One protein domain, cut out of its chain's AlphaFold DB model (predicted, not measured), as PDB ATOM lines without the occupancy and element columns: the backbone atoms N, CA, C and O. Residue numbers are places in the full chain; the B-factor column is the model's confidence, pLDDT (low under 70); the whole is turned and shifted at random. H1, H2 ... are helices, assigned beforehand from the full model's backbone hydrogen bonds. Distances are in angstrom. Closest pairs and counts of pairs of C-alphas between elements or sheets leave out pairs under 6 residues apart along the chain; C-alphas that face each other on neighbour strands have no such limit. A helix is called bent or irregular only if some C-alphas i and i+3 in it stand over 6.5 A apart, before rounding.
ATOM      1  N   GLN A 105     194.377 304.122 360.002       71.69
ATOM      2  CA  GLN A 105     195.720 304.692 359.849       71.69
ATOM      3  C   GLN A 105     196.415 304.532 361.190       71.69
ATOM      4  O   GLN A 105     195.885 305.020 362.189       71.69
ATOM      5  N   SER A 106     197.517 303.782 361.204       86.06
ATOM      6  CA  SER A 106     198.153 303.372 362.447       86.06
ATOM      7  C   SER A 106     198.467 304.604 363.292       86.06
ATOM      8  O   SER A 106     198.948 305.628 362.781       86.06
ATOM      9  N   SER A 107     198.101 304.517 364.567       94.62
ATOM     10  CA  SER A 107     198.518 305.472 365.590       94.62
ATOM     11  C   SER A 107     200.039 305.407 365.762       94.62
ATOM     12  O   SER A 107     200.684 304.467 365.287       94.62
ATOM     13  N   VAL A 108     200.632 306.390 366.438       96.12
ATOM     14  CA  VAL A 108     202.056 306.319 366.805       96.12
ATOM     15  C   VAL A 108     202.319 305.037 367.594       96.12
ATOM     16  O   VAL A 108     203.274 304.319 367.304       96.12
ATOM     17  N   ASP A 109     201.438 304.718 368.542       94.00
ATOM     18  CA  ASP A 109     201.578 303.538 369.391       94.00
ATOM     19  C   ASP A 109     201.466 302.237 368.584       94.00
ATOM     20  O   ASP A 109     202.234 301.309 368.825       94.00
ATOM     21  N   ASP A 110     200.576 302.171 367.587       95.06
ATOM     22  CA  ASP A 110     200.467 301.002 366.703       95.06
ATOM     23  C   ASP A 110     201.750 300.784 365.892       95.06
ATOM     24  O   ASP A 110     202.152 299.641 365.671       95.06
ATOM     25  N   ILE A 111     202.380 301.863 365.417       95.88
ATOM     26  CA  ILE A 111     203.618 301.795 364.629       95.88
ATOM     27  C   ILE A 111     204.778 301.336 365.520       95.88
ATOM     28  O   ILE A 111     205.500 300.406 365.156       95.88
ATOM     29  N   ILE A 112     204.921 301.932 366.707       95.12
ATOM     30  CA  ILE A 112     205.954 301.550 367.680       95.12
ATOM     31  C   ILE A 112     205.757 300.093 368.121       95.12
ATOM     32  O   ILE A 112     206.703 299.312 368.084       95.12
ATOM     33  N   ALA A 113     204.528 299.676 368.437       94.38
ATOM     34  CA  ALA A 113     204.237 298.300 368.841       94.38
ATOM     35  C   ALA A 113     204.532 297.277 367.730       94.38
ATOM     36  O   ALA A 113     204.982 296.163 368.006       94.38
ATOM     37  N   GLN A 114     204.299 297.642 366.464       94.06
ATOM     38  CA  GLN A 114     204.679 296.808 365.323       94.06
ATOM     39  C   GLN A 114     206.196 296.644 365.219       94.06
ATOM     40  O   GLN A 114     206.666 295.525 365.000       94.06
ATOM     41  N   TYR A 115     206.954 297.732 365.384       95.50
ATOM     42  CA  TYR A 115     208.413 297.682 365.414       95.50
ATOM     43  C   TYR A 115     208.917 296.813 366.571       95.50
ATOM     44  O   TYR A 115     209.657 295.858 366.335       95.50
ATOM     45  N   ASP A 116     208.445 297.071 367.793       93.62
ATOM     46  CA  ASP A 116     208.857 296.356 369.005       93.62
ATOM     47  C   ASP A 116     208.568 294.852 368.901       93.62
ATOM     48  O   ASP A 116     209.403 294.021 369.253       93.62
ATOM     49  N   SER A 117     207.409 294.478 368.350       93.38
ATOM     50  CA  SER A 117     207.039 293.077 368.117       93.38
ATOM     51  C   SER A 117     207.990 292.379 367.139       93.38
ATOM     52  O   SER A 117     208.425 291.249 367.383       93.38
ATOM     53  N   LYS A 118     208.373 293.053 366.045       94.12
ATOM     54  CA  LYS A 118     209.348 292.501 365.094       94.12
ATOM     55  C   LYS A 118     210.752 292.442 365.686       94.12
ATOM     56  O   LYS A 118     211.433 291.447 365.465       94.12
ATOM     57  N   MET A 119     211.162 293.453 366.451       94.25
ATOM     58  CA  MET A 119     212.446 293.459 367.157       94.25
ATOM     59  C   MET A 119     212.530 292.315 368.161       94.25
ATOM     60  O   MET A 119     213.523 291.593 368.182       94.25
ATOM     61  N   LYS A 120     211.463 292.086 368.932       92.44
ATOM     62  CA  LYS A 120     211.383 290.962 369.865       92.44
ATOM     63  C   LYS A 120     211.529 289.626 369.139       92.44
ATOM     64  O   LYS A 120     212.356 288.806 369.520       92.44
ATOM     65  N   ARG A 121     210.765 289.424 368.060       93.25
ATOM     66  CA  ARG A 121     210.859 288.205 367.247       93.25
ATOM     67  C   ARG A 121     212.257 288.017 366.653       93.25
ATOM     68  O   ARG A 121     212.735 286.891 366.586       93.25
ATOM     69  N   PHE A 122     212.887 289.096 366.200       94.00
ATOM     70  CA  PHE A 122     214.259 289.058 365.710       94.00
ATOM     71  C   PHE A 122     215.224 288.601 366.811       94.00
ATOM     72  O   PHE A 122     215.990 287.676 366.568       94.00
ATOM     73  N   GLY A 123     215.131 289.170 368.019       92.06
ATOM     74  CA  GLY A 123     215.937 288.760 369.175       92.06
ATOM     75  C   GLY A 123     215.775 287.275 369.514       92.06
ATOM     76  O   GLY A 123     216.764 286.557 369.585       92.06
ATOM     77  N   GLU A 124     214.534 286.781 369.586       92.56
ATOM     78  CA  GLU A 124     214.242 285.361 369.853       92.56
ATOM     79  C   GLU A 124     214.814 284.407 368.789       92.56
ATOM     80  O   GLU A 124     215.115 283.250 369.084       92.56
ATOM     81  N   LEU A 125     214.899 284.848 367.530       93.44
ATOM     82  CA  LEU A 125     215.524 284.075 366.454       93.44
ATOM     83  C   LEU A 125     217.050 284.174 366.511       93.44
ATOM     84  O   LEU A 125     217.725 283.188 366.235       93.44
ATOM     85  N   TYR A 126     217.578 285.342 366.873       91.75
ATOM     86  CA  TYR A 126     219.011 285.606 366.954       91.75
ATOM     87  C   TYR A 126     219.668 284.817 368.089       91.75
ATOM     88  O   TYR A 126     220.721 284.226 367.884       91.75
ATOM     89  N   GLU A 127     219.011 284.734 369.249       90.88
ATOM     90  CA  GLU A 127     219.454 283.919 370.391       90.88
ATOM     91  C   GLU A 127     219.490 282.416 370.077       90.88
ATOM     92  O   GLU A 127     220.279 281.680 370.658       90.88
ATOM     93  N   LYS A 128     218.638 281.943 369.159       93.00
ATOM     94  CA  LYS A 128     218.573 280.526 368.761       93.00
ATOM     95  C   LYS A 128     219.554 280.150 367.654       93.00
ATOM     96  O   LYS A 128     219.678 278.965 367.364       93.00
ATOM     97  N   ALA A 129     220.171 281.125 366.991       92.62
ATOM     98  CA  ALA A 129     221.134 280.858 365.932       92.62
ATOM     99  C   ALA A 129     222.452 280.363 366.545       92.62
ATOM    100  O   ALA A 129     223.027 281.031 367.405       92.62
ATOM    101  N   GLU A 130     222.930 279.203 366.094       92.31
ATOM    102  CA  GLU A 130     224.092 278.520 366.682       92.31
ATOM    103  C   GLU A 130     225.410 279.007 366.074       92.31
ATOM    104  O   GLU A 130     226.469 278.884 366.685       92.31
ATOM    105  N   THR A 131     225.354 279.574 364.866       94.69
ATOM    106  CA  THR A 131     226.540 279.991 364.112       94.69
ATOM    107  C   THR A 131     226.519 281.475 363.760       94.69
ATOM    108  O   THR A 131     225.466 282.077 363.527       94.69
ATOM    109  N   ASP A 132     227.708 282.067 363.636       92.50
ATOM    110  CA  ASP A 132     227.866 283.452 363.173       92.50
ATOM    111  C   ASP A 132     227.293 283.663 361.764       92.50
ATOM    112  O   ASP A 132     226.774 284.732 361.443       92.50
ATOM    113  N   GLU A 133     227.338 282.630 360.922       94.31
ATOM    114  CA  GLU A 133     226.806 282.645 359.559       94.31
ATOM    115  C   GLU A 133     225.272 282.720 359.551       94.31
ATOM    116  O   GLU A 133     224.689 283.513 358.803       94.31
ATOM    117  N   GLU A 134     224.607 281.961 360.425       92.50
ATOM    118  CA  GLU A 134     223.160 282.053 360.643       92.50
ATOM    119  C   GLU A 134     222.765 283.404 361.234       92.50
ATOM    120  O   GLU A 134     221.831 284.036 360.730       92.50
ATOM    121  N   LYS A 135     223.501 283.890 362.245       92.75
ATOM    122  CA  LYS A 135     223.293 285.217 362.845       92.75
ATOM    123  C   LYS A 135     223.418 286.324 361.792       92.75
ATOM    124  O   LYS A 135     222.549 287.196 361.706       92.75
ATOM    125  N   ALA A 136     224.442 286.274 360.938       94.44
ATOM    126  CA  ALA A 136     224.656 287.243 359.862       94.44
ATOM    127  C   ALA A 136     223.544 287.197 358.802       94.44
ATOM    128  O   ALA A 136     223.062 288.241 358.349       94.44
ATOM    129  N   LYS A 137     223.097 285.993 358.421       93.56
ATOM    130  CA  LYS A 137     221.979 285.819 357.488       93.56
ATOM    131  C   LYS A 137     220.677 286.367 358.068       93.56
ATOM    132  O   LYS A 137     219.984 287.127 357.391       93.56
ATOM    133  N   LEU A 138     220.367 286.033 359.321       93.19
ATOM    134  CA  LEU A 138     219.174 286.515 360.010       93.19
ATOM    135  C   LEU A 138     219.173 288.042 360.100       93.19
ATOM    136  O   LEU A 138     218.155 288.667 359.801       93.19
ATOM    137  N   PHE A 139     220.310 288.648 360.454       92.06
ATOM    138  CA  PHE A 139     220.459 290.101 360.484       92.06
ATOM    139  C   PHE A 139     220.130 290.722 359.122       92.06
ATOM    140  O   PHE A 139     219.320 291.637 359.032       92.06
ATOM    141  N   LYS A 140     220.687 290.176 358.037       92.00
ATOM    142  CA  LYS A 140     220.459 290.692 356.683       92.00
ATOM    143  C   LYS A 140     219.009 290.553 356.204       92.00
ATOM    144  O   LYS A 140     218.534 291.406 355.459       92.00
ATOM    145  N   GLU A 141     218.330 289.466 356.559       90.38
ATOM    146  CA  GLU A 141     217.017 289.124 355.993       90.38
ATOM    147  C   GLU A 141     215.835 289.548 356.872       90.38
ATOM    148  O   GLU A 141     214.738 289.761 356.361       90.38
ATOM    149  N   SER A 142     216.032 289.631 358.190       89.88
ATOM    150  CA  SER A 142     214.938 289.729 359.166       89.88
ATOM    151  C   SER A 142     215.086 290.864 360.176       89.88
ATOM    152  O   SER A 142     214.141 291.093 360.935       89.88
ATOM    153  N   TYR A 143     216.220 291.576 360.211       93.25
ATOM    154  CA  TYR A 143     216.368 292.733 361.093       93.25
ATOM    155  C   TYR A 143     215.355 293.824 360.702       93.25
ATOM    156  O   TYR A 143     215.327 294.259 359.545       93.25
ATOM    157  N   PRO A 144     214.480 294.267 361.622       94.06
ATOM    158  CA  PRO A 144     213.500 295.293 361.309       94.06
ATOM    159  C   PRO A 144     214.181 296.664 361.285       94.06
ATOM    160  O   PRO A 144     214.403 297.293 362.315       94.06
ATOM    161  N   GLU A 145     214.483 297.144 360.084       93.56
ATOM    162  CA  GLU A 145     215.133 298.437 359.870       93.56
ATOM    163  C   GLU A 145     214.260 299.609 360.360       93.56
ATOM    164  O   GLU A 145     213.175 299.827 359.803       93.56
ATOM    165  N   PRO A 146     214.712 300.419 361.342       94.00
ATOM    166  CA  PRO A 146     213.921 301.534 361.864       94.00
ATOM    167  C   PRO A 146     213.511 302.555 360.803       94.00
ATOM    168  O   PRO A 146     212.407 303.094 360.860       94.00
ATOM    169  N   ALA A 147     214.366 302.769 359.796       92.06
ATOM    170  CA  ALA A 147     214.111 303.681 358.682       92.06
ATOM    171  C   ALA A 147     212.797 303.370 357.941       92.06
ATOM    172  O   ALA A 147     212.162 304.278 357.417       92.06
ATOM    173  N   THR A 148     212.347 302.110 357.951       93.19
ATOM    174  CA  THR A 148     211.093 301.696 357.297       93.19
ATOM    175  C   THR A 148     209.829 302.209 357.991       93.19
ATOM    176  O   THR A 148     208.763 302.170 357.389       93.19
ATOM    177  N   TYR A 149     209.938 302.715 359.224       95.25
ATOM    178  CA  TYR A 149     208.812 303.230 360.011       95.25
ATOM    179  C   TYR A 149     208.784 304.758 360.091       95.25
ATOM    180  O   TYR A 149     207.775 305.321 360.503       95.25
ATOM    181  N   ILE A 150     209.875 305.438 359.723       93.75
ATOM    182  CA  ILE A 150     210.061 306.872 359.986       93.75
ATOM    183  C   ILE A 150     209.004 307.733 359.283       93.75
ATOM    184  O   ILE A 150     208.401 308.591 359.927       93.75
ATOM    185  N   ASP A 151     208.726 307.485 358.002       91.88
ATOM    186  CA  ASP A 151     207.747 308.270 357.237       91.88
ATOM    187  C   ASP A 151     206.325 308.134 357.798       91.88
ATOM    188  O   ASP A 151     205.616 309.129 357.991       91.88
ATOM    189  N   ASP A 152     205.917 306.902 358.112       92.62
ATOM    190  CA  ASP A 152     204.605 306.614 358.692       92.62
ATOM    191  C   ASP A 152     204.476 307.213 360.094       92.62
ATOM    192  O   ASP A 152     203.422 307.751 360.454       92.62
ATOM    193  N   LEU A 153     205.561 307.178 360.868       96.06
ATOM    194  CA  LEU A 153     205.615 307.744 362.204       96.06
ATOM    195  C   LEU A 153     205.543 309.270 362.163       96.06
ATOM    196  O   LEU A 153     204.770 309.855 362.915       96.06
ATOM    197  N   TRP A 154     206.241 309.929 361.234       95.06
ATOM    198  CA  TRP A 154     206.086 311.366 360.998       95.06
ATOM    199  C   TRP A 154     204.654 311.727 360.605       95.06
ATOM    200  O   TRP A 154     204.105 312.717 361.094       95.06
ATOM    201  N   ALA A 155     204.021 310.929 359.742       92.25
ATOM    202  CA  ALA A 155     202.628 311.136 359.375       92.25
ATOM    203  C   ALA A 155     201.692 310.972 360.586       92.25
ATOM    204  O   ALA A 155     200.754 311.756 360.736       92.25
ATOM    205  N   ALA A 156     201.937 309.988 361.457       95.06
ATOM    206  CA  ALA A 156     201.177 309.777 362.689       95.06
ATOM    207  C   ALA A 156     201.384 310.906 363.709       95.06
ATOM    208  O   ALA A 156     200.405 311.444 364.218       95.06
ATOM    209  N   VAL A 157     202.627 311.344 363.917       95.94
ATOM    210  CA  VAL A 157     202.983 312.483 364.777       95.94
ATOM    211  C   VAL A 157     202.256 313.754 364.340       95.94
ATOM    212  O   VAL A 157     201.688 314.444 365.180       95.94
ATOM    213  N   ARG A 158     202.202 314.048 363.031       93.56
ATOM    214  CA  ARG A 158     201.456 315.210 362.508       93.56
ATOM    215  C   ARG A 158     199.957 315.119 362.798       93.56
ATOM    216  O   ARG A 158     199.336 316.131 363.091       93.56
ATOM    217  N   ARG A 159     199.368 313.921 362.728       92.00
ATOM    218  CA  ARG A 159     197.949 313.712 363.072       92.00
ATOM    219  C   ARG A 159     197.684 313.853 364.573       92.00
ATOM    220  O   ARG A 159     196.594 314.269 364.947       92.00
ATOM    221  N   ALA A 160     198.663 313.505 365.404       93.31
ATOM    222  CA  ALA A 160     198.590 313.535 366.862       93.31
ATOM    223  C   ALA A 160     199.182 314.824 367.472       93.31
ATOM    224  O   ALA A 160     199.529 314.846 368.653       93.31
ATOM    225  N   GLU A 161     199.341 315.890 366.684       91.88
ATOM    226  CA  GLU A 161     200.047 317.112 367.084       91.88
ATOM    227  C   GLU A 161     199.541 317.688 368.421       91.88
ATOM    228  O   GLU A 161     198.340 317.796 368.662       91.88
ATOM    229  N   GLY A 162     200.476 318.057 369.305       89.31
ATOM    230  CA  GLY A 162     200.162 318.622 370.624       89.31
ATOM    231  C   GLY A 162     199.709 317.604 371.676       89.31
ATOM    232  O   GLY A 162     199.388 317.994 372.794       89.31
ATOM    233  N   THR A 163     199.698 316.308 371.355       94.75
ATOM    234  CA  THR A 163     199.372 315.239 372.311       94.75
ATOM    235  C   THR A 163     200.622 314.528 372.833       94.75
ATOM    236  O   THR A 163     201.704 314.618 372.251       94.75
ATOM    237  N   GLU A 164     200.463 313.755 373.909       94.75
ATOM    238  CA  GLU A 164     201.525 312.875 374.415       94.75
ATOM    239  C   GLU A 164     201.914 311.781 373.412       94.75
ATOM    240  O   GLU A 164     203.058 311.337 373.364       94.75
ATOM    241  N   GLU A 165     200.969 311.366 372.573       94.94
ATOM    242  CA  GLU A 165     201.221 310.399 371.514       94.94
ATOM    243  C   GLU A 165     202.223 310.959 370.486       94.94
ATOM    244  O   GLU A 165     203.182 310.275 370.122       94.94
ATOM    245  N   ALA A 166     202.089 312.229 370.084       95.50
ATOM    246  CA  ALA A 166     203.091 312.876 369.234       95.50
ATOM    247  C   ALA A 166     204.465 312.957 369.916       95.50
ATOM    248  O   ALA A 166     205.478 312.682 369.269       95.50
ATOM    249  N   ALA A 167     204.512 313.269 371.215       95.38
ATOM    250  CA  ALA A 167     205.767 313.318 371.962       95.38
ATOM    251  C   ALA A 167     206.481 311.953 371.995       95.38
ATOM    252  O   ALA A 167     207.691 311.892 371.760       95.38
ATOM    253  N   ARG A 168     205.739 310.851 372.194       94.88
ATOM    254  CA  ARG A 168     206.280 309.482 372.095       94.88
ATOM    255  C   ARG A 168     206.878 309.197 370.722       94.88
ATOM    256  O   ARG A 168     207.987 308.673 370.637       94.88
ATOM    257  N   GLY A 169     206.170 309.566 369.655       96.31
ATOM    258  CA  GLY A 169     206.629 309.353 368.282       96.31
ATOM    259  C   GLY A 169     207.915 310.118 367.980       96.31
ATOM    260  O   GLY A 169     208.872 309.542 367.472       96.31
ATOM    261  N   LEU A 170     207.986 311.390 368.377       95.44
ATOM    262  CA  LEU A 170     209.189 312.211 368.225       95.44
ATOM    263  C   LEU A 170     210.376 311.653 369.028       95.44
ATOM    264  O   LEU A 170     211.491 311.584 368.509       95.44
ATOM    265  N   ALA A 171     210.146 311.207 370.267       92.38
ATOM    266  CA  ALA A 171     211.178 310.565 371.083       92.38
ATOM    267  C   ALA A 171     211.683 309.257 370.447       92.38
ATOM    268  O   ALA A 171     212.884 308.969 370.481       92.38
ATOM    269  N   TRP A 172     210.789 308.484 369.825       93.75
ATOM    270  CA  TRP A 172     211.158 307.279 369.085       93.75
ATOM    271  C   TRP A 172     211.999 307.611 367.844       93.75
ATOM    272  O   TRP A 172     213.038 306.980 367.649       93.75
ATOM    273  N   ILE A 173     211.616 308.625 367.053       94.38
ATOM    274  CA  ILE A 173     212.374 309.084 365.869       94.38
ATOM    275  C   ILE A 173     213.785 309.507 366.272       94.38
ATOM    276  O   ILE A 173     214.759 309.069 365.661       94.38
ATOM    277  N   LEU A 174     213.908 310.305 367.335       89.50
ATOM    278  CA  LEU A 174     215.201 310.750 367.848       89.50
ATOM    279  C   LEU A 174     216.112 309.569 368.226       89.50
ATOM    280  O   LEU A 174     217.312 309.594 367.944       89.50
ATOM    281  N   SER A 175     215.527 308.539 368.841       85.62
ATOM    282  CA  SER A 175     216.243 307.358 369.332       85.62
ATOM    283  C   SER A 175     216.668 306.407 368.208       85.62
ATOM    284  O   SER A 175     217.730 305.797 368.294       85.62
ATOM    285  N   ASN A 176     215.850 306.271 367.160       90.38
ATOM    286  CA  ASN A 176     215.985 305.183 366.189       90.38
ATOM    287  C   ASN A 176     216.343 305.631 364.765       90.38
ATOM    288  O   ASN A 176     216.818 304.810 363.980       90.38
ATOM    289  N   SER A 177     216.149 306.905 364.400       90.81
ATOM    290  CA  SER A 177     216.564 307.381 363.076       90.81
ATOM    291  C   SER A 177     218.091 307.369 362.948       90.81
ATOM    292  O   SER A 177     218.832 307.590 363.911       90.81
ATOM    293  N   ARG A 178     218.586 307.116 361.738       87.56
ATOM    294  CA  ARG A 178     219.997 307.323 361.369       87.56
ATOM    295  C   ARG A 178     220.222 308.670 360.685       87.56
ATOM    296  O   ARG A 178     221.366 309.099 360.574       87.56
ATOM    297  N   ASP A 179     219.147 309.327 360.263       88.50
ATOM    298  CA  ASP A 179     219.184 310.606 359.572       88.50
ATOM    299  C   ASP A 179     219.312 311.762 360.582       88.50
ATOM    300  O   ASP A 179     218.582 311.841 361.574       88.50
ATOM    301  N   ALA A 180     220.285 312.647 360.359       85.75
ATOM    302  CA  ALA A 180     220.544 313.781 361.244       85.75
ATOM    303  C   ALA A 180     219.461 314.872 361.145       85.75
ATOM    304  O   ALA A 180     219.180 315.541 362.140       85.75
ATOM    305  N   GLU A 181     218.842 315.040 359.977       88.31
ATOM    306  CA  GLU A 181     217.764 315.999 359.741       88.31
ATOM    307  C   GLU A 181     216.488 315.575 360.477       88.31
ATOM    308  O   GLU A 181     215.845 316.409 361.115       88.31
ATOM    309  N   ASP A 182     216.155 314.282 360.469       89.94
ATOM    310  CA  ASP A 182     215.034 313.753 361.257       89.94
ATOM    311  C   ASP A 182     215.225 313.994 362.752       89.94
ATOM    312  O   ASP A 182     214.300 314.433 363.437       89.94
ATOM    313  N   LYS A 183     216.433 313.736 363.262       87.50
ATOM    314  CA  LYS A 183     216.760 313.960 364.675       87.50
ATOM    315  C   LYS A 183     216.639 315.425 365.058       87.50
ATOM    316  O   LYS A 183     216.025 315.729 366.079       87.50
ATOM    317  N   ALA A 184     217.192 316.318 364.237       85.75
ATOM    318  CA  ALA A 184     217.113 317.755 364.462       85.75
ATOM    319  C   ALA A 184     215.654 318.234 364.473       85.75
ATOM    320  O   ALA A 184     215.219 318.849 365.441       85.75
ATOM    321  N   LYS A 185     214.856 317.848 363.466       91.25
ATOM    322  CA  LYS A 185     213.422 318.177 363.408       91.25
ATOM    323  C   LYS A 185     212.654 317.628 364.606       91.25
ATOM    324  O   LYS A 185     211.816 318.330 365.167       91.25
ATOM    325  N   ALA A 186     212.911 316.379 364.997       92.06
ATOM    326  CA  ALA A 186     212.230 315.765 366.130       92.06
ATOM    327  C   ALA A 186     212.542 316.504 367.435       92.06
ATOM    328  O   ALA A 186     211.630 316.789 368.213       92.06
ATOM    329  N   MET A 187     213.812 316.871 367.635       87.50
ATOM    330  CA  MET A 187     214.251 317.675 368.771       87.50
ATOM    331  C   MET A 187     213.588 319.056 368.781       87.50
ATOM    332  O   MET A 187     213.010 319.439 369.796       87.50
ATOM    333  N   ASP A 188     213.597 319.768 367.653       88.31
ATOM    334  CA  ASP A 188     213.001 321.103 367.539       88.31
ATOM    335  C   ASP A 188     211.512 321.091 367.909       88.31
ATOM    336  O   ASP A 188     211.042 321.939 368.674       88.31
ATOM    337  N   VAL A 189     210.757 320.101 367.416       92.00
ATOM    338  CA  VAL A 189     209.325 319.970 367.724       92.00
ATOM    339  C   VAL A 189     209.102 319.608 369.195       92.00
ATOM    340  O   VAL A 189     208.231 320.202 369.835       92.00
ATOM    341  N   LEU A 190     209.893 318.685 369.759       91.06
ATOM    342  CA  LEU A 190     209.815 318.322 371.179       91.06
ATOM    343  C   LEU A 190     210.064 319.532 372.082       91.06
ATOM    344  O   LEU A 190     209.271 319.806 372.984       91.06
ATOM    345  N   MET A 191     211.131 320.283 371.811       85.88
ATOM    346  CA  MET A 191     211.505 321.463 372.587       85.88
ATOM    347  C   MET A 191     210.463 322.580 372.479       85.88
ATOM    348  O   MET A 191     210.181 323.249 373.471       85.88
ATOM    349  N   ALA A 192     209.882 322.781 371.293       88.50
ATOM    350  CA  ALA A 192     208.938 323.867 371.055       88.50
ATOM    351  C   ALA A 192     207.519 323.584 371.570       88.50
ATOM    352  O   ALA A 192     206.803 324.526 371.905       88.50
ATOM    353  N   ARG A 193     207.080 322.316 371.579       90.44
ATOM    354  CA  ARG A 193     205.654 321.973 371.752       90.44
ATOM    355  C   ARG A 193     205.352 320.931 372.819       90.44
ATOM    356  O   ARG A 193     204.188 320.779 373.167       90.44
ATOM    357  N   HIS A 194     206.362 320.230 373.326       91.75
ATOM    358  CA  HIS A 194     206.178 319.095 374.231       91.75
ATOM    359  C   HIS A 194     207.111 319.156 375.445       91.75
ATOM    360  O   HIS A 194     207.464 318.122 376.005       91.75
ATOM    361  N   SER A 195     207.523 320.357 375.873       87.62
ATOM    362  CA  SER A 195     208.438 320.554 377.013       87.62
ATOM    363  C   SER A 195     207.906 320.021 378.353       87.62
ATOM    364  O   SER A 195     208.663 319.870 379.311       87.62
TER     365      SER A 195
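Overview. This is residues 105 to 195 of the 332 residues of the protein "Redoxin domain-containing protein" of Planctomycetes bacterium (UniProt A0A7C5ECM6). A loose, elongated helical body has H3, H4 and H5 folded back and forth at one end, with the first part of H1 packed on H3 and H4. The rest of H1 runs on beyond them, and H2 folds back beside its last residues. The 91 printed residues hold five named helices, H1 to H5 in chain order, and no named strand, so the class is all helix. The radius of gyration of the C-alphas is 15.3 A, and the spans are 48 by 26 by 19 A.

Along the chain. Find C-alpha 108 at (202.056, 306.319, 366.805); from there H1 runs 26.8 A to residue 126. Next come H2, residues 132 to 142, 14.9 A, and H3, residues 147 to 159, 19.5 A. H3 is irregular: C-alphas 148 and 151 are 7.4 A apart. H4, residues 164 to 176, spans 18.3 A, and H5, residues 180 to 193, spans 20.0 A and ends at C-alpha 193, (205.654, 321.973, 371.752).

Arrangement. Look first at H1, H3 and H4, an up-and-down bundle, each helix running against the one before it. With residues 108 to 112 alone H1 touches H4, closest at C-alphas 108 and 169, 5.7 A, the same way at 37 degrees, only just steep. With residues 108 to 115 alone it touches H3, at C-alphas 108 and 156, 5.4 A. H3 and H4 form a hairpin, closest at C-alphas 157 and 166, 4.5 A, with a shallow tilt of 22 degrees. H4 and H5 form another, at C-alphas 174 and 183, 4.8 A. H1, with residues 122 to 126 alone, touches H2 in a third, at C-alphas 126 and 135, 5.9 A. H3 and H5 are near each other; H2 is apart from H3, H4 and H5. Every O i to N i+4 pair is within hydrogen-bond range in H1, H2, H4 and H5; in H3, 7 of 9 are.

Size, cuts and confidence. The C-alphas farthest apart, of Glu 130 and Ala 192, are 48.0 A apart. The printed part has no cut, the four links between helices are tight, and no printed residue is under 70 in pLDDT.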